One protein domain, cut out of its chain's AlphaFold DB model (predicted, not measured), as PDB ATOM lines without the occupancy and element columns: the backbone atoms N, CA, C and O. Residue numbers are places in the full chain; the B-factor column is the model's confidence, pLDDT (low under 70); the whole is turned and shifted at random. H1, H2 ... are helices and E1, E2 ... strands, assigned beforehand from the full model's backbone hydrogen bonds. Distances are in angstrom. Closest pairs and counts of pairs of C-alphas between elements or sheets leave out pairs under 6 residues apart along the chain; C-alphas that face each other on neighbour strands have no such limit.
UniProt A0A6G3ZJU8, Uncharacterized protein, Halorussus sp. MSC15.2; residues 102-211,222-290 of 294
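This is residues 102 to 211 and 222 to 290 of the 294 residues of an uncharacterized protein of Halorussus sp. MSC15.2 (UniProt A0A6G3ZJU8). A bundle of three helices, H1, H2 and H3, makes one end of this domain, and a twisted sheet of four strands makes the other. Between them sits the short helix H6, with H4 packed on H1 and H6, while H5 covers E1 and E2 on one face of the sheet. The 179 printed residues hold H1 H2 H3 H4 H5 E1 E2 H6 E3 E4 in chain order, a mixed class; the sheet's order is E1, E2, E4, E3, all antiparallel. The whole is compact and rounded, with a radius of gyration of the C-alphas of 15.2 A and spans of 46 by 37 by 29 A.

Find C-alpha 102 at (-28.923, -7.751, -31.319); from there H1 runs 25.4 A to residue 119. H2, residues 122 to 136, measures 20.7 A, and H3, residues 142 to 160, measures 27.6 A. Next come H4, residues 163 to 176, and H5, residues 186 to 196. E1 is residues 202 to 207; beyond the cut, E2 is residues 224 to 230. H6 is residues 244 to 253. E3, residues 260 to 267, bends by 52 degrees at residue 263. E4, residues 271 to 277, ends at C-alpha 277, (-36.565, 7.638, -9.457).

Begin with the up and down bundle H1 H2 H3, each helix running against the one before. H2 and H3 form a helical hairpin and touch at Val 128 and Ala 153, closest C-alphas 5.2 A apart, at a steep tilt of 41 degrees. H1 touches H4 at Ala 111 and Ala 173, closest C-alphas 4.6 A apart. H6 touches H4 with closest C-alphas Arg 252 and Ala 174, 5.0 A apart, and H5 with His 253 and Pro 186, 5.6 A apart. H5 is on the sheet at a height of 9.7 A, along the strands: two layers, a helix on one face of a sheet. Within hydrogen-bond range, look for N 204 and O 228 at 2.9 A between E1 and E2, N 225 and O 276 at 2.8 A between E2 and E4, and N 262 and O 275 at 2.8 A in the hairpin E3 and E4. E2, H6 and E3 form a split strand-helix-strand unit, with E4 between its two strands and a right-handed crossover. In H1, H2, H4 and H5 every O i to N i+4 pair is within hydrogen-bond range; H3 has 13 of 15 and H6 has 5 of 6.

The C-alphas farthest apart, Glu 137 and Thr 211, are 48.0 A apart. Residues 212 to 221 are not printed, and C-alphas 211 and 222 are 7.6 A apart across the cut. The link from E2 to H6 is long, with 13 residues. Residues 241 to 242 pair antiparallel with residues 288 to 289. Mean pLDDT of the printed part is 86.4; 17 residues are under 70, among them 181 to 184 and 280 to 283.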
ATOM      1  N   SER A 102     -29.393  -8.517 -30.166       86.88
ATOM      2  CA  SER A 102     -28.923  -7.751 -31.319       86.88
ATOM      3  C   SER A 102     -30.063  -6.971 -31.979       86.88
ATOM      4  O   SER A 102     -29.946  -5.756 -32.139       86.88
ATOM      5  N   ASP A 103     -31.212  -7.610 -32.243       89.81
ATOM      6  CA  ASP A 103     -32.393  -6.934 -32.811       89.81
ATOM      7  C   ASP A 103     -32.864  -5.786 -31.915       89.81
ATOM      8  O   ASP A 103     -33.061  -4.663 -32.374       89.81
ATOM      9  N   PHE A 104     -32.969  -6.036 -30.605       91.69
ATOM     10  CA  PHE A 104     -33.337  -4.993 -29.653       91.69
ATOM     11  C   PHE A 104     -32.323  -3.844 -29.633       91.69
ATOM     12  O   PHE A 104     -32.719  -2.678 -29.606       91.69
ATOM     13  N   CYS A 105     -31.023  -4.145 -29.643       92.81
ATOM     14  CA  CYS A 105     -29.993  -3.113 -29.644       92.81
ATOM     15  C   CYS A 105     -30.016  -2.293 -30.940       92.81
ATOM     16  O   CYS A 105     -29.857  -1.073 -30.886       92.81
ATOM     17  N   HIS A 106     -30.270  -2.930 -32.084       93.12
ATOM     18  CA  HIS A 106     -30.451  -2.258 -33.367       93.12
ATOM     19  C   HIS A 106     -31.687  -1.357 -33.383       93.12
ATOM     20  O   HIS A 106     -31.577  -0.205 -33.805       93.12
ATOM     21  N   ASP A 107     -32.821  -1.829 -32.865       95.19
ATOM     22  CA  ASP A 107     -34.043  -1.033 -32.738       95.19
ATOM     23  C   ASP A 107     -33.813   0.200 -31.854       95.19
ATOM     24  O   ASP A 107     -34.173   1.322 -32.222       95.19
ATOM     25  N   VAL A 108     -33.169   0.017 -30.696       96.38
ATOM     26  CA  VAL A 108     -32.829   1.123 -29.791       96.38
ATOM     27  C   VAL A 108     -31.861   2.096 -30.456       96.38
ATOM     28  O   VAL A 108     -32.081   3.305 -30.383       96.38
ATOM     29  N   ALA A 109     -30.816   1.602 -31.123       96.00
ATOM     30  CA  ALA A 109     -29.855   2.451 -31.817       96.00
ATOM     31  C   ALA A 109     -30.552   3.283 -32.900       96.00
ATOM     32  O   ALA A 109     -30.427   4.508 -32.899       96.00
ATOM     33  N   ALA A 110     -31.344   2.646 -33.767       96.75
ATOM     34  CA  ALA A 110     -32.106   3.323 -34.811       96.75
ATOM     35  C   ALA A 110     -33.023   4.404 -34.219       96.75
ATOM     36  O   ALA A 110     -32.954   5.563 -34.631       96.75
ATOM     37  N   ALA A 111     -33.803   4.066 -33.190       97.88
ATOM     38  CA  ALA A 111     -34.699   5.013 -32.535       97.88
ATOM     39  C   ALA A 111     -33.958   6.206 -31.908       97.88
ATOM     40  O   ALA A 111     -34.455   7.332 -31.959       97.88
ATOM     41  N   VAL A 112     -32.770   5.988 -31.334       98.06
ATOM     42  CA  VAL A 112     -31.937   7.057 -30.762       98.06
ATOM     43  C   VAL A 112     -31.355   7.957 -31.847       98.06
ATOM     44  O   VAL A 112     -31.439   9.175 -31.708       98.06
ATOM     45  N   PHE A 113     -30.821   7.407 -32.937       97.94
ATOM     46  CA  PHE A 113     -30.324   8.212 -34.058       97.94
ATOM     47  C   PHE A 113     -31.445   9.026 -34.714       97.94
ATOM     48  O   PHE A 113     -31.286  10.221 -34.954       97.94
ATOM     49  N   GLU A 114     -32.620   8.429 -34.916       98.19
ATOM     50  CA  GLU A 114     -33.788   9.152 -35.421       98.19
ATOM     51  C   GLU A 114     -34.264  10.243 -34.452       98.19
ATOM     52  O   GLU A 114     -34.708  11.304 -34.893       98.19
ATOM     53  N   ALA A 115     -34.183  10.008 -33.139       97.94
ATOM     54  CA  ALA A 115     -34.499  11.014 -32.130       97.94
ATOM     55  C   ALA A 115     -33.488  12.168 -32.135       97.94
ATOM     56  O   ALA A 115     -33.895  13.327 -32.094       97.94
ATOM     57  N   LEU A 116     -32.187  11.877 -32.223       97.75
ATOM     58  CA  LEU A 116     -31.142  12.896 -32.358       97.75
ATOM     59  C   LEU A 116     -31.375  13.744 -33.613       97.75
ATOM     60  O   LEU A 116     -31.359  14.972 -33.529       97.75
ATOM     61  N   SER A 117     -31.666  13.102 -34.745       97.44
ATOM     62  CA  SER A 117     -31.943  13.776 -36.014       97.44
ATOM     63  C   SER A 117     -33.195  14.660 -35.945       97.44
ATOM     64  O   SER A 117     -33.140  15.837 -36.305       97.44
ATOM     65  N   GLU A 118     -34.310  14.148 -35.402       97.44
ATOM     66  CA  GLU A 118     -35.550  14.921 -35.213       97.44
ATOM     67  C   GLU A 118     -35.326  16.148 -34.324       97.44
ATOM     68  O   GLU A 118     -35.840  17.235 -34.594       97.44
ATOM     69  N   LEU A 119     -34.539  15.980 -33.265       97.50
ATOM     70  CA  LEU A 119     -34.249  17.035 -32.309       97.50
ATOM     71  C   LEU A 119     -33.156  18.001 -32.805       97.50
ATOM     72  O   LEU A 119     -32.936  19.027 -32.161       97.50
ATOM     73  N   GLY A 120     -32.525  17.737 -33.954       97.19
ATOM     74  CA  GLY A 120     -31.492  18.585 -34.558       97.19
ATOM     75  C   GLY A 120     -30.088  18.405 -33.967       97.19
ATOM     76  O   GLY A 120     -29.215  19.243 -34.198       97.19
ATOM     77  N   GLU A 121     -29.840  17.315 -33.240       97.62
ATOM     78  CA  GLU A 121     -28.580  17.008 -32.549       97.62
ATOM     79  C   GLU A 121     -27.521  16.369 -33.468       97.62
ATOM     80  O   GLU A 121     -26.799  15.443 -33.094       97.62
ATOM     81  N   ASN A 122     -27.369  16.910 -34.680       95.62
ATOM     82  CA  ASN A 122     -26.461  16.388 -35.714       95.62
ATOM     83  C   ASN A 122     -24.993  16.327 -35.253       95.62
ATOM     84  O   ASN A 122     -24.200  15.517 -35.734       95.62
ATOM     85  N   SER A 123     -24.600  17.222 -34.338       96.88
ATOM     86  CA  SER A 123     -23.239  17.242 -33.794       96.88
ATOM     87  C   SER A 123     -22.960  16.054 -32.870       96.88
ATOM     88  O   SER A 123     -21.837  15.551 -32.871       96.88
ATOM     89  N   VAL A 124     -23.981  15.594 -32.139       97.75
ATOM     90  CA  VAL A 124     -23.921  14.410 -31.279       97.75
ATOM     91  C   VAL A 124     -23.932  13.163 -32.150       97.75
ATOM     92  O   VAL A 124     -23.023  12.356 -32.028       97.75
ATOM     93  N   GLU A 125     -24.865  13.059 -33.103       96.88
ATOM     94  CA  GLU A 125     -24.927  11.950 -34.072       96.88
ATOM     95  C   GLU A 125     -23.571  11.699 -34.748       96.88
ATOM     96  O   GLU A 125     -23.060  10.577 -34.749       96.88
ATOM     97  N   ARG A 126     -22.943  12.760 -35.271       97.62
ATOM     98  CA  ARG A 126     -21.636  12.650 -35.925       97.62
ATOM     99  C   ARG A 126     -20.555  12.160 -34.964       97.62
ATOM    100  O   ARG A 126     -19.716  11.359 -35.363       97.62
ATOM    101  N   ALA A 127     -20.566  12.646 -33.724       97.81
ATOM    102  CA  ALA A 127     -19.598  12.237 -32.721       97.81
ATOM    103  C   ALA A 127     -19.777  10.766 -32.315       97.81
ATOM    104  O   ALA A 127     -18.783  10.056 -32.192       97.81
ATOM    105  N   VAL A 128     -21.023  10.286 -32.204       96.31
ATOM    106  CA  VAL A 128     -21.317   8.868 -31.939       96.31
ATOM    107  C   VAL A 128     -20.744   7.985 -33.039       96.31
ATOM    108  O   VAL A 128     -20.048   7.021 -32.737       96.31
ATOM    109  N   LEU A 129     -21.001   8.315 -34.308       96.75
ATOM    110  CA  LEU A 129     -20.503   7.523 -35.437       96.75
ATOM    111  C   LEU A 129     -18.972   7.551 -35.527       96.75
ATOM    112  O   LEU A 129     -18.363   6.525 -35.813       96.75
ATOM    113  N   GLU A 130     -18.343   8.696 -35.254       97.19
ATOM    114  CA  GLU A 130     -16.882   8.833 -35.220       97.19
ATOM    115  C   GLU A 130     -16.261   7.967 -34.108       97.19
ATOM    116  O   GLU A 130     -15.345   7.187 -34.373       97.19
ATOM    117  N   ALA A 131     -16.811   8.024 -32.889       94.31
ATOM    118  CA  ALA A 131     -16.370   7.206 -31.758       94.31
ATOM    119  C   ALA A 131     -16.644   5.704 -31.966       94.31
ATOM    120  O   ALA A 131     -15.812   4.861 -31.621       94.31
ATOM    121  N   TYR A 132     -17.791   5.361 -32.559       94.00
ATOM    122  CA  TYR A 132     -18.146   3.988 -32.916       94.00
ATOM    123  C   TYR A 132     -17.169   3.411 -33.935       94.00
ATOM    124  O   TYR A 132     -16.630   2.340 -33.688       94.00
ATOM    125  N   LEU A 133     -16.894   4.116 -35.038       93.06
ATOM    126  CA  LEU A 133     -15.959   3.641 -36.062       93.06
ATOM    127  C   LEU A 133     -14.570   3.390 -35.474       93.06
ATOM    128  O   LEU A 133     -13.970   2.364 -35.770       93.06
ATOM    129  N   HIS A 134     -14.100   4.278 -34.592       92.56
ATOM    130  CA  HIS A 134     -12.833   4.079 -33.895       92.56
ATOM    131  C   HIS A 134     -12.832   2.821 -33.010       92.56
ATOM    132  O   HIS A 134     -11.866   2.063 -33.013       92.56
ATOM    133  N   SER A 135     -13.916   2.581 -32.270       88.31
ATOM    134  CA  SER A 135     -14.020   1.445 -31.343       88.31
ATOM    135  C   SER A 135     -14.226   0.114 -32.081       88.31
ATOM    136  O   SER A 135     -13.610  -0.897 -31.739       88.31
ATOM    137  N   ALA A 136     -15.041   0.127 -33.137       88.69
ATOM    138  CA  ALA A 136     -15.422  -1.033 -33.937       88.69
ATOM    139  C   ALA A 136     -14.236  -1.690 -34.658       88.69
ATOM    140  O   ALA A 136     -14.275  -2.891 -34.903       88.69
ATOM    141  N   GLU A 137     -13.158  -0.951 -34.950       87.69
ATOM    142  CA  GLU A 137     -11.933  -1.506 -35.555       87.69
ATOM    143  C   GLU A 137     -11.296  -2.632 -34.722       87.69
ATOM    144  O   GLU A 137     -10.572  -3.468 -35.264       87.69
ATOM    145  N   SER A 138     -11.558  -2.661 -33.411       84.88
ATOM    146  CA  SER A 138     -11.005  -3.649 -32.480       84.88
ATOM    147  C   SER A 138     -11.943  -4.821 -32.165       84.88
ATOM    148  O   SER A 138     -11.513  -5.786 -31.534       84.88
ATOM    149  N   VAL A 139     -13.198  -4.762 -32.620       86.75
ATOM    150  CA  VAL A 139     -14.249  -5.729 -32.280       86.75
ATOM    151  C   VAL A 139     -14.281  -6.848 -33.318       86.75
ATOM    152  O   VAL A 139     -14.361  -6.597 -34.520       86.75
ATOM    153  N   THR A 140     -14.212  -8.098 -32.859       79.44
ATOM    154  CA  THR A 140     -14.196  -9.274 -33.745       79.44
ATOM    155  C   THR A 140     -15.545  -9.970 -33.873       79.44
ATOM    156  O   THR A 140     -15.755 -10.675 -34.860       79.44
ATOM    157  N   ASP A 141     -16.435  -9.795 -32.896       78.31
ATOM    158  CA  ASP A 141     -17.781 -10.365 -32.909       78.31
ATOM    159  C   ASP A 141     -18.793  -9.339 -33.461       78.31
ATOM    160  O   ASP A 141     -18.916  -8.242 -32.912       78.31
ATOM    161  N   PRO A 142     -19.524  -9.651 -34.549       75.38
ATOM    162  CA  PRO A 142     -20.573  -8.779 -35.065       75.38
ATOM    163  C   PRO A 142     -21.660  -8.423 -34.045       75.38
ATOM    164  O   PRO A 142     -22.164  -7.301 -34.091       75.38
ATOM    165  N   ASP A 143     -22.007  -9.327 -33.126       76.38
ATOM    166  CA  ASP A 143     -23.061  -9.071 -32.138       76.38
ATOM    167  C   ASP A 143     -22.596  -8.079 -31.056       76.38
ATOM    168  O   ASP A 143     -23.395  -7.305 -30.526       76.38
ATOM    169  N   GLU A 144     -21.289  -7.987 -30.797       84.69
ATOM    170  CA  GLU A 144     -20.713  -6.986 -29.890       84.69
ATOM    171  C   GLU A 144     -20.729  -5.570 -30.492       84.69
ATOM    172  O   GLU A 144     -20.761  -4.580 -29.755       84.69
ATOM    173  N   LEU A 145     -20.771  -5.431 -31.825       88.50
ATOM    174  CA  LEU A 145     -20.779  -4.117 -32.485       88.50
ATOM    175  C   LEU A 145     -21.996  -3.275 -32.089       88.50
ATOM    176  O   LEU A 145     -21.875  -2.058 -31.928       88.50
ATOM    177  N   CYS A 146     -23.163  -3.899 -31.896       89.94
ATOM    178  CA  CYS A 146     -24.361  -3.176 -31.474       89.94
ATOM    179  C   CYS A 146     -24.237  -2.657 -30.027       89.94
ATOM    180  O   CYS A 146     -24.641  -1.527 -29.738       89.94
ATOM    181  N   LEU A 147     -23.594  -3.426 -29.140       90.50
ATOM    182  CA  LEU A 147     -23.315  -3.021 -27.761       90.50
ATOM    183  C   LEU A 147     -22.317  -1.862 -27.725       90.50
ATOM    184  O   LEU A 147     -22.515  -0.889 -26.990       90.50
ATOM    185  N   VAL A 148     -21.280  -1.921 -28.566       92.25
ATOM    186  CA  VAL A 148     -20.300  -0.840 -28.718       92.25
ATOM    187  C   VAL A 148     -20.969   0.429 -29.235       92.25
ATOM    188  O   VAL A 148     -20.743   1.495 -28.668       92.25
ATOM    189  N   LEU A 149     -21.849   0.335 -30.236       94.06
ATOM    190  CA  LEU A 149     -22.591   1.487 -30.756       94.06
ATOM    191  C   LEU A 149     -23.456   2.161 -29.682       94.06
ATOM    192  O   LEU A 149     -23.457   3.384 -29.559       94.06
ATOM    193  N   LEU A 150     -24.193   1.383 -28.889       94.69
ATOM    194  CA  LEU A 150     -25.015   1.937 -27.810       94.69
ATOM    195  C   LEU A 150     -24.163   2.509 -26.666       94.69
ATOM    196  O   LEU A 150     -24.550   3.509 -26.058       94.69
ATOM    197  N   SER A 151     -22.992   1.927 -26.403       93.12
ATOM    198  CA  SER A 151     -22.033   2.435 -25.411       93.12
ATOM    199  C   SER A 151     -21.421   3.773 -25.836       93.12
ATOM    200  O   SER A 151     -21.337   4.705 -25.029       93.12
ATOM    201  N   THR A 152     -21.038   3.916 -27.108       94.44
ATOM    202  CA  THR A 152     -20.541   5.192 -27.641       94.44
ATOM    203  C   THR A 152     -21.657   6.228 -27.728       94.44
ATOM    204  O   THR A 152     -21.438   7.383 -27.364       94.44
ATOM    205  N   ALA A 153     -22.878   5.820 -28.096       95.62
ATOM    206  CA  ALA A 153     -24.057   6.686 -28.060       95.62
ATOM    207  C   ALA A 153     -24.311   7.235 -26.655       95.62
ATOM    208  O   ALA A 153     -24.456   8.444 -26.482       95.62
ATOM    209  N   ALA A 154     -24.301   6.363 -25.646       94.94
ATOM    210  CA  ALA A 154     -24.462   6.752 -24.252       94.94
ATOM    211  C   ALA A 154     -23.406   7.782 -23.817       94.94
ATOM    212  O   ALA A 154     -23.751   8.776 -23.170       94.94
ATOM    213  N   THR A 155     -22.154   7.563 -24.229       93.69
ATOM    214  CA  THR A 155     -20.999   8.419 -23.923       93.69
ATOM    215  C   THR A 155     -21.097   9.802 -24.541       93.69
ATOM    216  O   THR A 155     -20.983  10.800 -23.831       93.69
ATOM    217  N   GLU A 156     -21.362   9.896 -25.840       95.56
ATOM    218  CA  GLU A 156     -21.424  11.196 -26.511       95.56
ATOM    219  C   GLU A 156     -22.689  11.980 -26.145       95.56
ATOM    220  O   GLU A 156     -22.639  13.207 -26.059       95.56
ATOM    221  N   ILE A 157     -23.810  11.296 -25.887       95.56
ATOM    222  CA  ILE A 157     -25.027  11.925 -25.358       95.56
ATOM    223  C   ILE A 157     -24.744  12.533 -23.981       95.56
ATOM    224  O   ILE A 157     -25.090  13.691 -23.756       95.56
ATOM    225  N   ASP A 158     -24.076  11.797 -23.089       92.00
ATOM    226  CA  ASP A 158     -23.735  12.303 -21.754       92.00
ATOM    227  C   ASP A 158     -22.768  13.491 -21.805       92.00
ATOM    228  O   ASP A 158     -22.955  14.492 -21.117       92.00
ATOM    229  N   ALA A 159     -21.745  13.401 -22.654       92.81
ATOM    230  CA  ALA A 159     -20.705  14.418 -22.748       92.81
ATOM    231  C   ALA A 159     -21.190  15.739 -23.367       92.81
ATOM    232  O   ALA A 159     -20.567  16.783 -23.148       92.81
ATOM    233  N   ARG A 160     -22.253  15.708 -24.182       95.31
ATOM    234  CA  ARG A 160     -22.661  16.850 -25.021       95.31
ATOM    235  C   ARG A 160     -24.025  17.427 -24.686       95.31
ATOM    236  O   ARG A 160     -24.260  18.584 -25.029       95.31
ATOM    237  N   LEU A 161     -24.911  16.653 -24.065       95.00
ATOM    238  CA  LEU A 161     -26.272  17.079 -23.760       95.00
ATOM    239  C   LEU A 161     -26.468  17.221 -22.252       95.00
ATOM    240  O   LEU A 161     -26.018  16.387 -21.467       95.00
ATOM    241  N   ASP A 162     -27.189  18.266 -21.850       92.00
ATOM    242  CA  ASP A 162     -27.648  18.394 -20.470       92.00
ATOM    243  C   ASP A 162     -28.697  17.312 -20.125       92.00
ATOM    244  O   ASP A 162     -29.329  16.751 -21.025       92.00
ATOM    245  N   PRO A 163     -28.914  16.999 -18.833       89.44
ATOM    246  CA  PRO A 163     -29.820  15.927 -18.416       89.44
ATOM    247  C   PRO A 163     -31.256  16.029 -18.945       89.44
ATOM    248  O   PRO A 163     -31.880  15.006 -19.235       89.44
ATOM    249  N   GLU A 164     -31.798  17.242 -19.081       89.06
ATOM    250  CA  GLU A 164     -33.158  17.445 -19.587       89.06
ATOM    251  C   GLU A 164     -33.226  17.081 -21.070       89.06
ATOM    252  O   GLU A 164     -34.119  16.345 -21.508       89.06
ATOM    253  N   ARG A 165     -32.221  17.520 -21.831       93.56
ATOM    254  CA  ARG A 165     -32.087  17.214 -23.247       93.56
ATOM    255  C   ARG A 165     -31.794  15.736 -23.499       93.56
ATOM    256  O   ARG A 165     -32.398  15.161 -24.404       93.56
ATOM    257  N   GLN A 166     -30.964  15.096 -22.672       94.31
ATOM    258  CA  GLN A 166     -30.765  13.642 -22.698       94.31
ATOM    259  C   GLN A 166     -32.103  12.913 -22.522       94.31
ATOM    260  O   GLN A 166     -32.478  12.086 -23.352       94.31
ATOM    261  N   ALA A 167     -32.867  13.257 -21.481       91.38
ATOM    262  CA  ALA A 167     -34.166  12.643 -21.223       91.38
ATOM    263  C   ALA A 167     -35.155  12.879 -22.376       91.38
ATOM    264  O   ALA A 167     -35.958  12.002 -22.687       91.38
ATOM    265  N   GLN A 168     -35.105  14.036 -23.043       93.56
ATOM    266  CA  GLN A 168     -35.921  14.297 -24.228       93.56
ATOM    267  C   GLN A 168     -35.558  13.373 -25.398       93.56
ATOM    268  O   GLN A 168     -36.465  12.789 -25.986       93.56
ATOM    269  N   VAL A 169     -34.267  13.183 -25.699       96.50
ATOM    270  CA  VAL A 169     -33.808  12.235 -26.735       96.50
ATOM    271  C   VAL A 169     -34.308  10.823 -26.432       96.50
ATOM    272  O   VAL A 169     -34.914  10.190 -27.295       96.50
ATOM    273  N   LEU A 170     -34.122  10.343 -25.196       95.19
ATOM    274  CA  LEU A 170     -34.512   8.981 -24.819       95.19
ATOM    275  C   LEU A 170     -36.034   8.775 -24.830       95.19
ATOM    276  O   LEU A 170     -36.498   7.721 -25.263       95.19
ATOM    277  N   ARG A 171     -36.827   9.776 -24.420       93.50
ATOM    278  CA  ARG A 171     -38.297   9.730 -24.539       93.50
ATOM    279  C   ARG A 171     -38.756   9.728 -25.992       93.50
ATOM    280  O   ARG A 171     -39.652   8.961 -26.337       93.50
ATOM    281  N   THR A 172     -38.156  10.561 -26.844       96.00
ATOM    282  CA  THR A 172     -38.458  10.568 -28.281       96.00
ATOM    283  C   THR A 172     -38.155   9.200 -28.887       96.00
ATOM    284  O   THR A 172     -39.028   8.638 -29.540       96.00
ATOM    285  N   ALA A 173     -36.992   8.613 -28.587       96.62
ATOM    286  CA  ALA A 173     -36.632   7.265 -29.028       96.62
ATOM    287  C   ALA A 173     -37.631   6.205 -28.525       96.62
ATOM    288  O   ALA A 173     -38.153   5.416 -29.311       96.62
ATOM    289  N   ALA A 174     -37.980   6.228 -27.235       94.69
ATOM    290  CA  ALA A 174     -38.961   5.314 -26.651       94.69
ATOM    291  C   ALA A 174     -40.341   5.407 -27.328       94.69
ATOM    292  O   ALA A 174     -40.962   4.382 -27.608       94.69
ATOM    293  N   ASN A 175     -40.805   6.619 -27.653       93.00
ATOM    294  CA  ASN A 175     -42.070   6.822 -28.363       93.00
ATOM    295  C   ASN A 175     -42.066   6.186 -29.762       93.00
ATOM    296  O   ASN A 175     -43.108   5.698 -30.201       93.00
ATOM    297  N   ARG A 176     -40.913   6.140 -30.444       93.69
ATOM    298  CA  ARG A 176     -40.780   5.469 -31.751       93.69
ATOM    299  C   ARG A 176     -40.914   3.959 -31.654       93.69
ATOM    300  O   ARG A 176     -41.561   3.349 -32.495       93.69
ATOM    301  N   LEU A 177     -40.358   3.376 -30.595       91.44
ATOM    302  CA  LEU A 177     -40.464   1.944 -30.306       91.44
ATOM    303  C   LEU A 177     -41.860   1.537 -29.800       91.44
ATOM    304  O   LEU A 177     -42.142   0.352 -29.612       91.44
ATOM    305  N   GLY A 178     -42.737   2.514 -29.554       88.19
ATOM    306  CA  GLY A 178     -44.099   2.313 -29.082       88.19
ATOM    307  C   GLY A 178     -44.191   1.920 -27.605       88.19
ATOM    308  O   GLY A 178     -43.232   1.466 -26.978       88.19
ATOM    309  N   THR A 179     -45.389   2.093 -27.046       79.94
ATOM    310  CA  THR A 179     -45.709   1.773 -25.649       79.94
ATOM    311  C   THR A 179     -46.153   0.306 -25.521       79.94
ATOM    312  O   THR A 179     -47.123  -0.088 -26.174       79.94
ATOM    313  N   PRO A 180     -45.499  -0.505 -24.671       75.69
ATOM    314  CA  PRO A 180     -45.939  -1.853 -24.336       75.69
ATOM    315  C   PRO A 180     -47.336  -1.866 -23.700       75.69
ATOM    316  O   PRO A 180     -47.820  -0.860 -23.174       75.69
ATOM    317  N   SER A 181     -47.992  -3.030 -23.705       69.50
ATOM    318  CA  SER A 181     -49.237  -3.215 -22.944       69.50
ATOM    319  C   SER A 181     -48.999  -2.878 -21.471       69.50
ATOM    320  O   SER A 181     -47.987  -3.285 -20.911       69.50
ATOM    321  N   ARG A 182     -49.917  -2.131 -20.842       61.84
ATOM    322  CA  ARG A 182     -49.734  -1.639 -19.466       61.84
ATOM    323  C   ARG A 182     -49.452  -2.785 -18.490       61.84
ATOM    324  O   ARG A 182     -50.291  -3.667 -18.315       61.84
ATOM    325  N   LEU A 183     -48.309  -2.708 -17.814       65.81
ATOM    326  CA  LEU A 183     -47.907  -3.607 -16.734       65.81
ATOM    327  C   LEU A 183     -47.984  -2.875 -15.388       65.81
ATOM    328  O   LEU A 183     -47.762  -1.667 -15.312       65.81
ATOM    329  N   ASN A 184     -48.317  -3.611 -14.324       69.38
ATOM    330  CA  ASN A 184     -48.488  -3.044 -12.979       69.38
ATOM    331  C   ASN A 184     -47.158  -2.603 -12.339       69.38
ATOM    332  O   ASN A 184     -47.165  -1.741 -11.463       69.38
ATOM    333  N   ASP A 185     -46.033  -3.175 -12.777       84.38
ATOM    334  CA  ASP A 185     -44.687  -2.855 -12.297       84.38
ATOM    335  C   ASP A 185     -43.768  -2.558 -13.500       84.38
ATOM    336  O   ASP A 185     -43.260  -3.494 -14.125       84.38
ATOM    337  N   PRO A 186     -43.589  -1.275 -13.870       88.12
ATOM    338  CA  PRO A 186     -42.809  -0.886 -15.044       88.12
ATOM    339  C   PRO A 186     -41.321  -1.225 -14.888       88.12
ATOM    340  O   PRO A 186     -40.683  -1.613 -15.857       88.12
ATOM    341  N   MET A 187     -40.778  -1.139 -13.669       89.69
ATOM    342  CA  MET A 187     -39.364  -1.419 -13.411       89.69
ATOM    343  C   MET A 187     -39.062  -2.908 -13.573       89.69
ATOM    344  O   MET A 187     -38.138  -3.293 -14.289       89.69
ATOM    345  N   ARG A 188     -39.880  -3.759 -12.942       89.38
ATOM    346  CA  ARG A 188     -39.753  -5.211 -13.091       89.38
ATOM    347  C   ARG A 188     -40.001  -5.645 -14.535       89.38
ATOM    348  O   ARG A 188     -39.326  -6.552 -15.000       89.38
ATOM    349  N   ALA A 189     -40.921  -4.996 -15.251       89.31
ATOM    350  CA  ALA A 189     -41.158  -5.265 -16.666       89.31
ATOM    351  C   ALA A 189     -39.938  -4.956 -17.546       89.31
ATOM    352  O   ALA A 189     -39.565  -5.783 -18.375       89.31
ATOM    353  N   THR A 190     -39.303  -3.796 -17.347       92.50
ATOM    354  CA  THR A 190     -38.073  -3.418 -18.054       92.50
ATOM    355  C   THR A 190     -36.966  -4.442 -17.822       92.50
ATOM    356  O   THR A 190     -36.398  -4.950 -18.786       92.50
ATOM    357  N   LEU A 191     -36.683  -4.790 -16.564       90.62
ATOM    358  CA  LEU A 191     -35.602  -5.726 -16.243       90.62
ATOM    359  C   LEU A 191     -35.910  -7.159 -16.693       90.62
ATOM    360  O   LEU A 191     -35.028  -7.808 -17.239       90.62
ATOM    361  N   ALA A 192     -37.162  -7.618 -16.581       88.69
ATOM    362  CA  ALA A 192     -37.585  -8.912 -17.126       88.69
ATOM    363  C   ALA A 192     -37.396  -8.998 -18.645       88.69
ATOM    364  O   ALA A 192     -37.077 -10.060 -19.174       88.69
ATOM    365  N   ARG A 193     -37.588  -7.884 -19.364       89.19
ATOM    366  CA  ARG A 193     -37.337  -7.842 -20.806       89.19
ATOM    367  C   ARG A 193     -35.844  -7.916 -21.125       89.19
ATOM    368  O   ARG A 193     -35.481  -8.630 -22.049       89.19
ATOM    369  N   LEU A 194     -34.994  -7.209 -20.378       89.94
ATOM    370  CA  LEU A 194     -33.538  -7.262 -20.570       89.94
ATOM    371  C   LEU A 194     -32.954  -8.641 -20.223       89.94
ATOM    372  O   LEU A 194     -32.100  -9.130 -20.957       89.94
ATOM    373  N   ASP A 195     -33.457  -9.281 -19.167       88.06
ATOM    374  CA  ASP A 195     -33.149 -10.670 -18.793       88.06
ATOM    375  C   ASP A 195     -33.569 -11.663 -19.891       88.06
ATOM    376  O   ASP A 195     -32.758 -12.453 -20.369       88.06
ATOM    377  N   GLY A 196     -34.795 -11.541 -20.414       84.38
ATOM    378  CA  GLY A 196     -35.260 -12.359 -21.543       84.38
ATOM    379  C   GLY A 196     -34.431 -12.194 -22.826       84.38
ATOM    380  O   GLY A 196     -34.421 -13.090 -23.665       84.38
ATOM    381  N   LEU A 197     -33.714 -11.073 -22.963       87.19
ATOM    382  CA  LEU A 197     -32.770 -10.790 -24.048       87.19
ATOM    383  C   LEU A 197     -31.320 -11.164 -23.694       87.19
ATOM    384  O   LEU A 197     -30.432 -10.930 -24.504       87.19
ATOM    385  N   SER A 198     -31.056 -11.719 -22.506       87.06
ATOM    386  CA  SER A 198     -29.705 -12.019 -21.999       87.06
ATOM    387  C   SER A 198     -28.767 -10.801 -21.942       87.06
ATOM    388  O   SER A 198     -27.551 -10.942 -22.030       87.06
ATOM    389  N   LEU A 199     -29.319  -9.591 -21.791       88.00
ATOM    390  CA  LEU A 199     -28.541  -8.365 -21.557       88.00
ATOM    391  C   LEU A 199     -28.191  -8.167 -20.077       88.00
ATOM    392  O   LEU A 199     -27.354  -7.331 -19.738       88.00
ATOM    393  N   VAL A 200     -28.871  -8.907 -19.207       86.81
ATOM    394  CA  VAL A 200     -28.691  -8.984 -17.759       86.81
ATOM    395  C   VAL A 200     -28.775 -10.464 -17.393       86.81
ATOM    396  O   VAL A 200     -29.652 -11.144 -17.920       86.81
ATOM    397  N   GLY A 201     -27.892 -10.956 -16.524       79.25
ATOM    398  CA  GLY A 201     -27.923 -12.353 -16.072       79.25
ATOM    399  C   GLY A 201     -28.860 -12.600 -14.887       79.25
ATOM    400  O   GLY A 201     -29.526 -13.630 -14.838       79.25
ATOM    401  N   ASP A 202     -28.933 -11.660 -13.938       84.25
ATOM    402  CA  ASP A 202     -29.917 -11.672 -12.846       84.25
ATOM    403  C   ASP A 202     -30.203 -10.244 -12.361       84.25
ATOM    404  O   ASP A 202     -29.399  -9.320 -12.539       84.25
ATOM    405  N   TYR A 203     -31.363 -10.037 -11.739       89.50
ATOM    406  CA  TYR A 203     -31.738  -8.747 -11.185       89.50
ATOM    407  C   TYR A 203     -32.643  -8.849  -9.957       89.50
ATOM    408  O   TYR A 203     -33.493  -9.725  -9.808       89.50
ATOM    409  N   ALA A 204     -32.534  -7.840  -9.095       87.69
ATOM    410  CA  ALA A 204     -33.468  -7.621  -8.001       87.69
ATOM    411  C   ALA A 204     -34.044  -6.207  -8.067       87.69
ATOM    412  O   ALA A 204     -33.329  -5.239  -8.327       87.69
ATOM    413  N   VAL A 205     -35.341  -6.087  -7.786       89.94
ATOM    414  CA  VAL A 205     -36.046  -4.805  -7.679       89.94
ATOM    415  C   VAL A 205     -36.660  -4.703  -6.298       89.94
ATOM    416  O   VAL A 205     -37.480  -5.541  -5.914       89.94
ATOM    417  N   VAL A 206     -36.293  -3.653  -5.572       87.81
ATOM    418  CA  VAL A 206     -36.896  -3.292  -4.291       87.81
ATOM    419  C   VAL A 206     -37.519  -1.904  -4.446       87.81
ATOM    420  O   VAL A 206     -36.776  -0.927  -4.578       87.81
ATOM    421  N   PRO A 207     -38.859  -1.777  -4.476       85.69
ATOM    422  CA  PRO A 207     -39.491  -0.465  -4.413       85.69
ATOM    423  C   PRO A 207     -39.131   0.200  -3.080       85.69
ATOM    424  O   PRO A 207     -39.132  -0.445  -2.032       85.69
ATOM    425  N   ASN A 208     -38.785   1.485  -3.113       79.19
ATOM    426  CA  ASN A 208     -38.617   2.254  -1.889       79.19
ATOM    427  C   ASN A 208     -39.997   2.800  -1.497       79.19
ATOM    428  O   ASN A 208     -40.476   3.768  -2.088       79.19
ATOM    429  N   ASP A 209     -40.625   2.185  -0.497       61.84
ATOM    430  CA  ASP A 209     -41.947   2.584   0.016       61.84
ATOM    431  C   ASP A 209     -41.927   3.896   0.838       61.84
ATOM    432  O   ASP A 209     -42.962   4.331   1.346       61.84
ATOM    433  N   ASP A 210     -40.776   4.573   0.942       51.16
ATOM    434  CA  ASP A 210     -40.587   5.801   1.738       51.16
ATOM    435  C   ASP A 210     -41.404   7.017   1.249       51.16
ATOM    436  O   ASP A 210     -41.364   8.085   1.859       51.16
ATOM    437  N   THR A 211     -42.200   6.884   0.185       49.25
ATOM    438  CA  THR A 211     -43.086   7.948  -0.314       49.25
ATOM    439  C   THR A 211     -44.529   7.862   0.189       49.25
ATOM    440  O   THR A 211     -45.316   8.779  -0.050       49.25
ATOM    441  N   GLY A 222     -42.437  11.302  -6.409       68.62
ATOM    442  CA  GLY A 222     -42.103  10.349  -7.469       68.62
ATOM    443  C   GLY A 222     -41.809   8.947  -6.926       68.62
ATOM    444  O   GLY A 222     -41.326   8.774  -5.808       68.62
ATOM    445  N   ARG A 223     -42.094   7.913  -7.723       83.50
ATOM    446  CA  ARG A 223     -41.772   6.525  -7.360       83.50
ATOM    447  C   ARG A 223     -40.262   6.336  -7.407       83.50
ATOM    448  O   ARG A 223     -39.595   6.926  -8.258       83.50
ATOM    449  N   SER A 224     -39.714   5.501  -6.530       87.19
ATOM    450  CA  SER A 224     -38.309   5.112  -6.631       87.19
ATOM    451  C   SER A 224     -38.091   3.633  -6.350       87.19
ATOM    452  O   SER A 224     -38.814   3.012  -5.570       87.19
ATOM    453  N   TRP A 225     -37.079   3.076  -7.004       90.19
ATOM    454  CA  TRP A 225     -36.693   1.677  -6.915       90.19
ATOM    455  C   TRP A 225     -35.196   1.592  -6.683       90.19
ATOM    456  O   TRP A 225     -34.419   2.241  -7.379       90.19
ATOM    457  N   ARG A 226     -34.792   0.755  -5.733       90.44
ATOM    458  CA  ARG A 226     -33.429   0.241  -5.663       90.44
ATOM    459  C   ARG A 226     -33.362  -0.992  -6.550       90.44
ATOM    460  O   ARG A 226     -34.126  -1.937  -6.343       90.44
ATOM    461  N   ILE A 227     -32.465  -0.969  -7.525       91.25
ATOM    462  CA  ILE A 227     -32.237  -2.092  -8.426       91.25
ATOM    463  C   ILE A 227     -30.837  -2.651  -8.236       91.25
ATOM    464  O   ILE A 227     -29.883  -1.922  -7.970       91.25
ATOM    465  N   THR A 228     -30.731  -3.966  -8.363       88.06
ATOM    466  CA  THR A 228     -29.468  -4.683  -8.496       88.06
ATOM    467  C   THR A 228     -29.481  -5.413  -9.825       88.06
ATOM    468  O   THR A 228     -30.497  -6.015 -10.164       88.06
ATOM    469  N   VAL A 229     -28.365  -5.363 -10.542       87.75
ATOM    470  CA  VAL A 229     -28.164  -6.012 -11.839       87.75
ATOM    471  C   VAL A 229     -26.852  -6.791 -11.792       87.75
ATOM    472  O   VAL A 229     -25.833  -6.246 -11.365       87.75
ATOM    473  N   GLU A 230     -26.876  -8.046 -12.221       86.06
ATOM    474  CA  GLU A 230     -25.714  -8.933 -12.333       86.06
ATOM    475  C   GLU A 230     -25.470  -9.288 -13.805       86.06
ATOM    476  O   GLU A 230     -26.412  -9.346 -14.597       86.06
ATOM    477  N   GLU A 231     -24.200  -9.487 -14.175       85.19
ATOM    478  CA  GLU A 231     -23.786  -9.869 -15.538       85.19
ATOM    479  C   GLU A 231     -24.369  -8.949 -16.626       85.19
ATOM    480  O   GLU A 231     -24.901  -9.392 -17.641       85.19
ATOM    481  N   TYR A 232     -24.299  -7.635 -16.397       86.06
ATOM    482  CA  TYR A 232     -24.765  -6.666 -17.384       86.06
ATOM    483  C   TYR A 232     -23.880  -6.704 -18.635       86.06
ATOM    484  O   TYR A 232     -22.662  -6.563 -18.533       86.06
ATOM    485  N   ALA A 233     -24.499  -6.861 -19.808       86.75
ATOM    486  CA  ALA A 233     -23.799  -7.052 -21.081       86.75
ATOM    487  C   ALA A 233     -22.971  -5.835 -21.532       86.75
ATOM    488  O   ALA A 233     -22.094  -5.964 -22.381       86.75
ATOM    489  N   PHE A 234     -23.239  -4.647 -20.979       85.12
ATOM    490  CA  PHE A 234     -22.473  -3.444 -21.288       85.12
ATOM    491  C   PHE A 234     -21.303  -3.288 -20.325       85.12
ATOM    492  O   PHE A 234     -21.486  -3.141 -19.112       85.12
ATOM    493  N   GLU A 235     -20.097  -3.253 -20.883       77.88
ATOM    494  CA  GLU A 235     -18.892  -2.987 -20.112       77.88
ATOM    495  C   GLU A 235     -18.872  -1.550 -19.577       77.88
ATOM    496  O   GLU A 235     -19.344  -0.599 -20.210       77.88
ATOM    497  N   ALA A 236     -18.288  -1.379 -18.390       76.12
ATOM    498  CA  ALA A 236     -18.054  -0.055 -17.845       76.12
ATOM    499  C   ALA A 236     -16.873   0.611 -18.569       76.12
ATOM    500  O   ALA A 236     -15.757   0.092 -18.550       76.12
ATOM    501  N   SER A 237     -17.094   1.795 -19.140       67.25
ATOM    502  CA  SER A 237     -16.055   2.596 -19.795       67.25
ATOM    503  C   SER A 237     -15.678   3.785 -18.920       67.25
ATOM    504  O   SER A 237     -16.551   4.517 -18.460       67.25
ATOM    505  N   GLU A 238     -14.386   3.957 -18.630       70.62
ATOM    506  CA  GLU A 238     -13.879   5.003 -17.720       70.62
ATOM    507  C   GLU A 238     -14.588   5.022 -16.351       70.62
ATOM    508  O   GLU A 238     -14.775   6.062 -15.718       70.62
ATOM    509  N   GLY A 239     -15.014   3.843 -15.889       70.94
ATOM    510  CA  GLY A 239     -15.783   3.687 -14.660       70.94
ATOM    511  C   GLY A 239     -17.255   4.075 -14.783       70.94
ATOM    512  O   GLY A 239     -17.922   4.078 -13.767       70.94
ATOM    513  N   ARG A 240     -17.794   4.383 -15.963       78.06
ATOM    514  CA  ARG A 240     -19.211   4.709 -16.191       78.06
ATOM    515  C   ARG A 240     -19.943   3.542 -16.838       78.06
ATOM    516  O   ARG A 240     -19.369   2.840 -17.663       78.06
ATOM    517  N   VAL A 241     -21.216   3.362 -16.496       84.38
ATOM    518  CA  VAL A 241     -22.039   2.258 -17.015       84.38
ATOM    519  C   VAL A 241     -23.065   2.785 -18.021       84.38
ATOM    520  O   VAL A 241     -23.833   3.686 -17.664       84.38
ATOM    521  N   PRO A 242     -23.123   2.233 -19.250       89.12
ATOM    522  CA  PRO A 242     -24.170   2.535 -20.229       89.12
ATOM    523  C   PRO A 242     -25.564   2.167 -19.718       89.12
ATOM    524  O   PRO A 242     -25.914   0.997 -19.615       89.12
ATOM    525  N   THR A 243     -26.399   3.162 -19.426       90.94
ATOM    526  CA  THR A 243     -27.799   2.964 -19.001       90.94
ATOM    527  C   THR A 243     -28.803   3.313 -20.090       90.94
ATOM    528  O   THR A 243     -30.000   3.123 -19.901       90.94
ATOM    529  N   LEU A 244     -28.336   3.785 -21.246       93.69
ATOM    530  CA  LEU A 244     -29.159   4.185 -22.385       93.69
ATOM    531  C   LEU A 244     -30.219   3.142 -22.805       93.69
ATOM    532  O   LEU A 244     -31.392   3.513 -22.827       93.69
ATOM    533  N   PRO A 245     -29.894   1.866 -23.099       92.38
ATOM    534  CA  PRO A 245     -30.911   0.898 -23.530       92.38
ATOM    535  C   PRO A 245     -31.933   0.590 -22.431       92.38
ATOM    536  O   PRO A 245     -33.130   0.490 -22.706       92.38
ATOM    537  N   PHE A 246     -31.482   0.523 -21.175       92.94
ATOM    538  CA  PHE A 246     -32.352   0.399 -20.007       92.94
ATOM    539  C   PHE A 246     -33.306   1.597 -19.878       92.94
ATOM    540  O   PHE A 246     -34.509   1.419 -19.699       92.94
ATOM    541  N   ALA A 247     -32.789   2.819 -20.007       93.25
ATOM    542  CA  ALA A 247     -33.568   4.042 -19.876       93.25
ATOM    543  C   ALA A 247     -34.593   4.192 -21.009       93.25
ATOM    544  O   ALA A 247     -35.738   4.550 -20.738       93.25
ATOM    545  N   VAL A 248     -34.225   3.865 -22.255       94.62
ATOM    546  CA  VAL A 248     -35.168   3.836 -23.387       94.62
ATOM    547  C   VAL A 248     -36.297   2.847 -23.115       94.62
ATOM    548  O   VAL A 248     -37.463   3.221 -23.225       94.62
ATOM    549  N   GLU A 249     -35.984   1.615 -22.703       94.00
ATOM    550  CA  GLU A 249     -37.014   0.624 -22.378       94.00
ATOM    551  C   GLU A 249     -37.900   1.087 -21.213       94.00
ATOM    552  O   GLU A 249     -39.118   0.946 -21.280       94.00
ATOM    553  N   LEU A 250     -37.340   1.702 -20.171       92.38
ATOM    554  CA  LEU A 250     -38.125   2.233 -19.056       92.38
ATOM    555  C   LEU A 250     -39.060   3.374 -19.485       92.38
ATOM    556  O   LEU A 250     -40.226   3.396 -19.081       92.38
ATOM    557  N   PHE A 251     -38.603   4.290 -20.345       92.00
ATOM    558  CA  PHE A 251     -39.448   5.356 -20.892       92.00
ATOM    559  C   PHE A 251     -40.591   4.822 -21.756       92.00
ATOM    560  O   PHE A 251     -41.643   5.458 -21.816       92.00
ATOM    561  N   ARG A 252     -40.455   3.637 -22.363       91.56
ATOM    562  CA  ARG A 252     -41.579   2.991 -23.056       91.56
ATOM    563  C   ARG A 252     -42.707   2.620 -22.096       91.56
ATOM    564  O   ARG A 252     -43.871   2.716 -22.477       91.56
ATOM    565  N   HIS A 253     -42.389   2.238 -20.857       89.06
ATOM    566  CA  HIS A 253     -43.384   1.958 -19.810       89.06
ATOM    567  C   HIS A 253     -43.849   3.222 -19.074       89.06
ATOM    568  O   HIS A 253     -44.954   3.246 -18.529       89.06
ATOM    569  N   LEU A 254     -43.027   4.277 -19.066       87.88
ATOM    570  CA  LEU A 254     -43.245   5.534 -18.342       87.88
ATOM    571  C   LEU A 254     -43.118   6.782 -19.251       87.88
ATOM    572  O   LEU A 254     -42.314   7.672 -18.967       87.88
ATOM    573  N   PRO A 255     -43.920   6.910 -20.325       83.75
ATOM    574  CA  PRO A 255     -43.698   7.925 -21.364       83.75
ATOM    575  C   PRO A 255     -43.898   9.377 -20.895       83.75
ATOM    576  O   PRO A 255     -43.372  10.302 -21.512       83.75
ATOM    577  N   ALA A 256     -44.658   9.587 -19.817       82.12
ATOM    578  CA  ALA A 256     -44.963  10.912 -19.271       82.12
ATOM    579  C   ALA A 256     -44.095  11.299 -18.062       82.12
ATOM    580  O   ALA A 256     -44.192  12.426 -17.583       82.12
ATOM    581  N   GLU A 257     -43.277  10.379 -17.550       83.50
ATOM    582  CA  GLU A 257     -42.531  10.598 -16.312       83.50
ATOM    583  C   GLU A 257     -41.150  11.209 -16.590       83.50
ATOM    584  O   GLU A 257     -40.590  11.164 -17.696       83.50
ATOM    585  N   THR A 258     -40.567  11.783 -15.546       83.62
ATOM    586  CA  THR A 258     -39.115  11.965 -15.478       83.62
ATOM    587  C   THR A 258     -38.482  10.677 -14.979       83.62
ATOM    588  O   THR A 258     -39.138   9.874 -14.326       83.62
ATOM    589  N   VAL A 259     -37.234  10.426 -15.358       85.38
ATOM    590  CA  VAL A 259     -36.457   9.291 -14.864       85.38
ATOM    591  C   VAL A 259     -35.085   9.834 -14.523       85.38
ATOM    592  O   VAL A 259     -34.528  10.627 -15.280       85.38
ATOM    593  N   ALA A 260     -34.552   9.402 -13.392       85.44
ATOM    594  CA  ALA A 260     -33.193   9.688 -12.976       85.44
ATOM    595  C   ALA A 260     -32.558   8.421 -12.414       85.44
ATOM    596  O   ALA A 260     -33.218   7.668 -11.696       85.44
ATOM    597  N   VAL A 261     -31.278   8.210 -12.724       85.25
ATOM    598  CA  VAL A 261     -30.453   7.147 -12.144       85.25
ATOM    599  C   VAL A 261     -29.463   7.787 -11.169       85.25
ATOM    600  O   VAL A 261     -28.824   8.797 -11.467       85.25
ATOM    601  N   SER A 262     -29.370   7.237  -9.964       84.00
ATOM    602  CA  SER A 262     -28.575   7.774  -8.853       84.00
ATOM    603  C   SER A 262     -28.008   6.652  -7.986       84.00
ATOM    604  O   SER A 262     -28.356   5.492  -8.194       84.00
ATOM    605  N   ASP A 263     -27.119   6.987  -7.044       80.44
ATOM    606  CA  ASP A 263     -26.528   6.029  -6.098       80.44
ATOM    607  C   ASP A 263     -25.906   4.791  -6.783       80.44
ATOM    608  O   ASP A 263     -25.958   3.688  -6.237       80.44
ATOM    609  N   LEU A 264     -25.339   4.951  -7.991       82.69
ATOM    610  CA  LEU A 264     -24.722   3.832  -8.702       82.69
ATOM    611  C   LEU A 264     -23.485   3.355  -7.932       82.69
ATOM    612  O   LEU A 264     -22.596   4.144  -7.604       82.69
ATOM    613  N   ARG A 265     -23.405   2.051  -7.682       81.69
ATOM    614  CA  ARG A 265     -22.263   1.395  -7.048       81.69
ATOM    615  C   ARG A 265     -21.895   0.137  -7.818       81.69
ATOM    616  O   ARG A 265     -22.717  -0.764  -7.974       81.69
ATOM    617  N   ALA A 266     -20.638   0.072  -8.252       75.81
ATOM    618  CA  ALA A 266     -20.015  -1.182  -8.645       75.81
ATOM    619  C   ALA A 266     -19.731  -1.984  -7.373       75.81
ATOM    620  O   ALA A 266     -19.028  -1.507  -6.477       75.81
ATOM    621  N   THR A 267     -20.269  -3.189  -7.276       66.31
ATOM    622  CA  THR A 267     -19.841  -4.162  -6.268       66.31
ATOM    623  C   THR A 267     -18.820  -5.118  -6.888       66.31
ATOM    624  O   THR A 267     -18.606  -5.105  -8.101       66.31
ATOM    625  N   ALA A 268     -18.113  -5.904  -6.071       53.34
ATOM    626  CA  ALA A 268     -17.257  -6.959  -6.614       53.34
ATOM    627  C   ALA A 268     -18.115  -7.953  -7.429       53.34
ATOM    628  O   ALA A 268     -19.277  -8.144  -7.090       53.34
ATOM    629  N   GLU A 269     -17.535  -8.574  -8.466       59.03
ATOM    630  CA  GLU A 269     -18.180  -9.622  -9.292       59.03
ATOM    631  C   GLU A 269     -19.253  -9.121 -10.288       59.03
ATOM    632  O   GLU A 269     -20.342  -9.673 -10.360       59.03
ATOM    633  N   SER A 270     -18.959  -8.086 -11.091       70.31
ATOM    634  CA  SER A 270     -19.821  -7.645 -12.217       70.31
ATOM    635  C   SER A 270     -21.270  -7.302 -11.836       70.31
ATOM    636  O   SER A 270     -22.183  -7.366 -12.662       70.31
ATOM    637  N   ARG A 271     -21.472  -6.921 -10.576       81.31
ATOM    638  CA  ARG A 271     -22.767  -6.581 -10.002       81.31
ATOM    639  C   ARG A 271     -22.855  -5.088  -9.734       81.31
ATOM    640  O   ARG A 271     -21.963  -4.499  -9.117       81.31
ATOM    641  N   TRP A 272     -23.975  -4.503 -10.128       83.31
ATOM    642  CA  TRP A 272     -24.257  -3.080 -10.009       83.31
ATOM    643  C   TRP A 272     -25.504  -2.853  -9.168       83.31
ATOM    644  O   TRP A 272     -26.495  -3.567  -9.303       83.31
ATOM    645  N   GLU A 273     -25.464  -1.839  -8.312       87.62
ATOM    646  CA  GLU A 273     -26.626  -1.349  -7.574       87.62
ATOM    647  C   GLU A 273     -26.869   0.112  -7.946       87.62
ATOM    648  O   GLU A 273     -25.915   0.882  -8.009       87.62
ATOM    649  N   CYS A 274     -28.118   0.511  -8.183       87.81
ATOM    650  CA  CYS A 274     -28.482   1.922  -8.313       87.81
ATOM    651  C   CYS A 274     -29.914   2.193  -7.851       87.81
ATOM    652  O   CYS A 274     -30.719   1.285  -7.629       87.81
ATOM    653  N   VAL A 275     -30.231   3.475  -7.700       88.75
ATOM    654  CA  VAL A 275     -31.574   3.970  -7.418       88.75
ATOM    655  C   VAL A 275     -32.115   4.670  -8.653       88.75
ATOM    656  O   VAL A 275     -31.522   5.636  -9.140       88.75
ATOM    657  N   VAL A 276     -33.270   4.211  -9.123       88.81
ATOM    658  CA  VAL A 276     -34.027   4.850 -10.199       88.81
ATOM    659  C   VAL A 276     -35.229   5.568  -9.600       88.81
ATOM    660  O   VAL A 276     -35.967   4.973  -8.816       88.81
ATOM    661  N   SER A 277     -35.444   6.832  -9.958       87.19
ATOM    662  CA  SER A 277     -36.565   7.638  -9.457       87.19
ATOM    663  C   SER A 277     -37.318   8.345 -10.574       87.19
ATOM    664  O   SER A 277     -36.690   8.780 -11.536       87.19
ATOM    665  N   THR A 278     -38.630   8.536 -10.401       84.69
ATOM    666  CA  THR A 278     -39.453   9.397 -11.270       84.69
ATOM    667  C   THR A 278     -39.675  10.807 -10.730       84.69
ATOM    668  O   THR A 278     -40.622  11.490 -11.116       84.69
ATOM    669  N   ASP A 279     -38.838  11.218  -9.781       77.25
ATOM    670  CA  ASP A 279     -38.915  12.526  -9.143       77.25
ATOM    671  C   ASP A 279     -38.376  13.621 -10.089       77.25
ATOM    672  O   ASP A 279     -37.186  13.584 -10.434       77.25
ATOM    673  N   PRO A 280     -39.215  14.592 -10.509       61.94
ATOM    674  CA  PRO A 280     -38.817  15.648 -11.438       61.94
ATOM    675  C   PRO A 280     -37.723  16.567 -10.889       61.94
ATOM    676  O   PRO A 280     -36.969  17.139 -11.677       61.94
ATOM    677  N   ASP A 281     -37.571  16.661  -9.565       64.31
ATOM    678  CA  ASP A 281     -36.568  17.520  -8.929       64.31
ATOM    679  C   ASP A 281     -35.158  16.895  -8.932       64.31
ATOM    680  O   ASP A 281     -34.179  17.522  -8.518       64.31
ATOM    681  N   ARG A 282     -35.020  15.657  -9.430       62.81
ATOM    682  CA  ARG A 282     -33.759  14.904  -9.489       62.81
ATOM    683  C   ARG A 282     -33.217  14.726 -10.908       62.81
ATOM    684  O   ARG A 282     -32.666  13.669 -11.206       62.81
ATOM    685  N   ALA A 283     -33.320  15.727 -11.783       55.50
ATOM    686  CA  ALA A 283     -32.744  15.648 -13.131       55.50
ATOM    687  C   ALA A 283     -31.245  15.267 -13.083       55.50
ATOM    688  O   ALA A 283     -30.395  16.036 -12.631       55.50
ATOM    689  N   ARG A 284     -30.923  14.050 -13.533       70.69
ATOM    690  CA  ARG A 284     -29.563  13.507 -13.651       70.69
ATOM    691  C   ARG A 284     -29.396  12.868 -15.022       70.69
ATOM    692  O   ARG A 284     -30.385  12.528 -15.667       70.69
ATOM    693  N   ALA A 285     -28.146  12.719 -15.450       69.50
ATOM    694  CA  ALA A 285     -27.836  11.980 -16.661       69.50
ATOM    695  C   ALA A 285     -28.423  10.563 -16.590       69.50
ATOM    696  O   ALA A 285     -28.343   9.892 -15.558       69.50
ATOM    697  N   VAL A 286     -29.053  10.141 -17.683       80.44
ATOM    698  CA  VAL A 286     -29.751   8.847 -17.793       80.44
ATOM    699  C   VAL A 286     -29.168   7.961 -18.887       80.44
ATOM    700  O   VAL A 286     -29.479   6.770 -18.934       80.44
ATOM    701  N   SER A 287     -28.312   8.510 -19.754       77.56
ATOM    702  CA  SER A 287     -27.605   7.741 -20.781       77.56
ATOM    703  C   SER A 287     -26.391   7.001 -20.212       77.56
ATOM    704  O   SER A 287     -26.171   5.844 -20.568       77.56
ATOM    705  N   LEU A 288     -25.648   7.638 -19.302       80.44
ATOM    706  CA  LEU A 288     -24.549   7.046 -18.545       80.44
ATOM    707  C   LEU A 288     -24.731   7.285 -17.053       80.44
ATOM    708  O   LEU A 288     -24.981   8.407 -16.614       80.44
ATOM    709  N   ALA A 289     -24.504   6.240 -16.266       79.94
ATOM    710  CA  ALA A 289     -24.476   6.349 -14.820       79.94
ATOM    711  C   ALA A 289     -23.023   6.345 -14.313       79.94
ATOM    712  O   ALA A 289     -22.195   5.528 -14.723       79.94
ATOM    713  N   VAL A 290     -22.714   7.294 -13.425       76.44
ATOM    714  CA  VAL A 290     -21.394   7.449 -12.795       76.44
ATOM    715  C   VAL A 290     -21.442   6.827 -11.398       76.44
ATOM    716  O   VAL A 290     -22.310   7.220 -10.614       76.44
TER     717      VAL A 290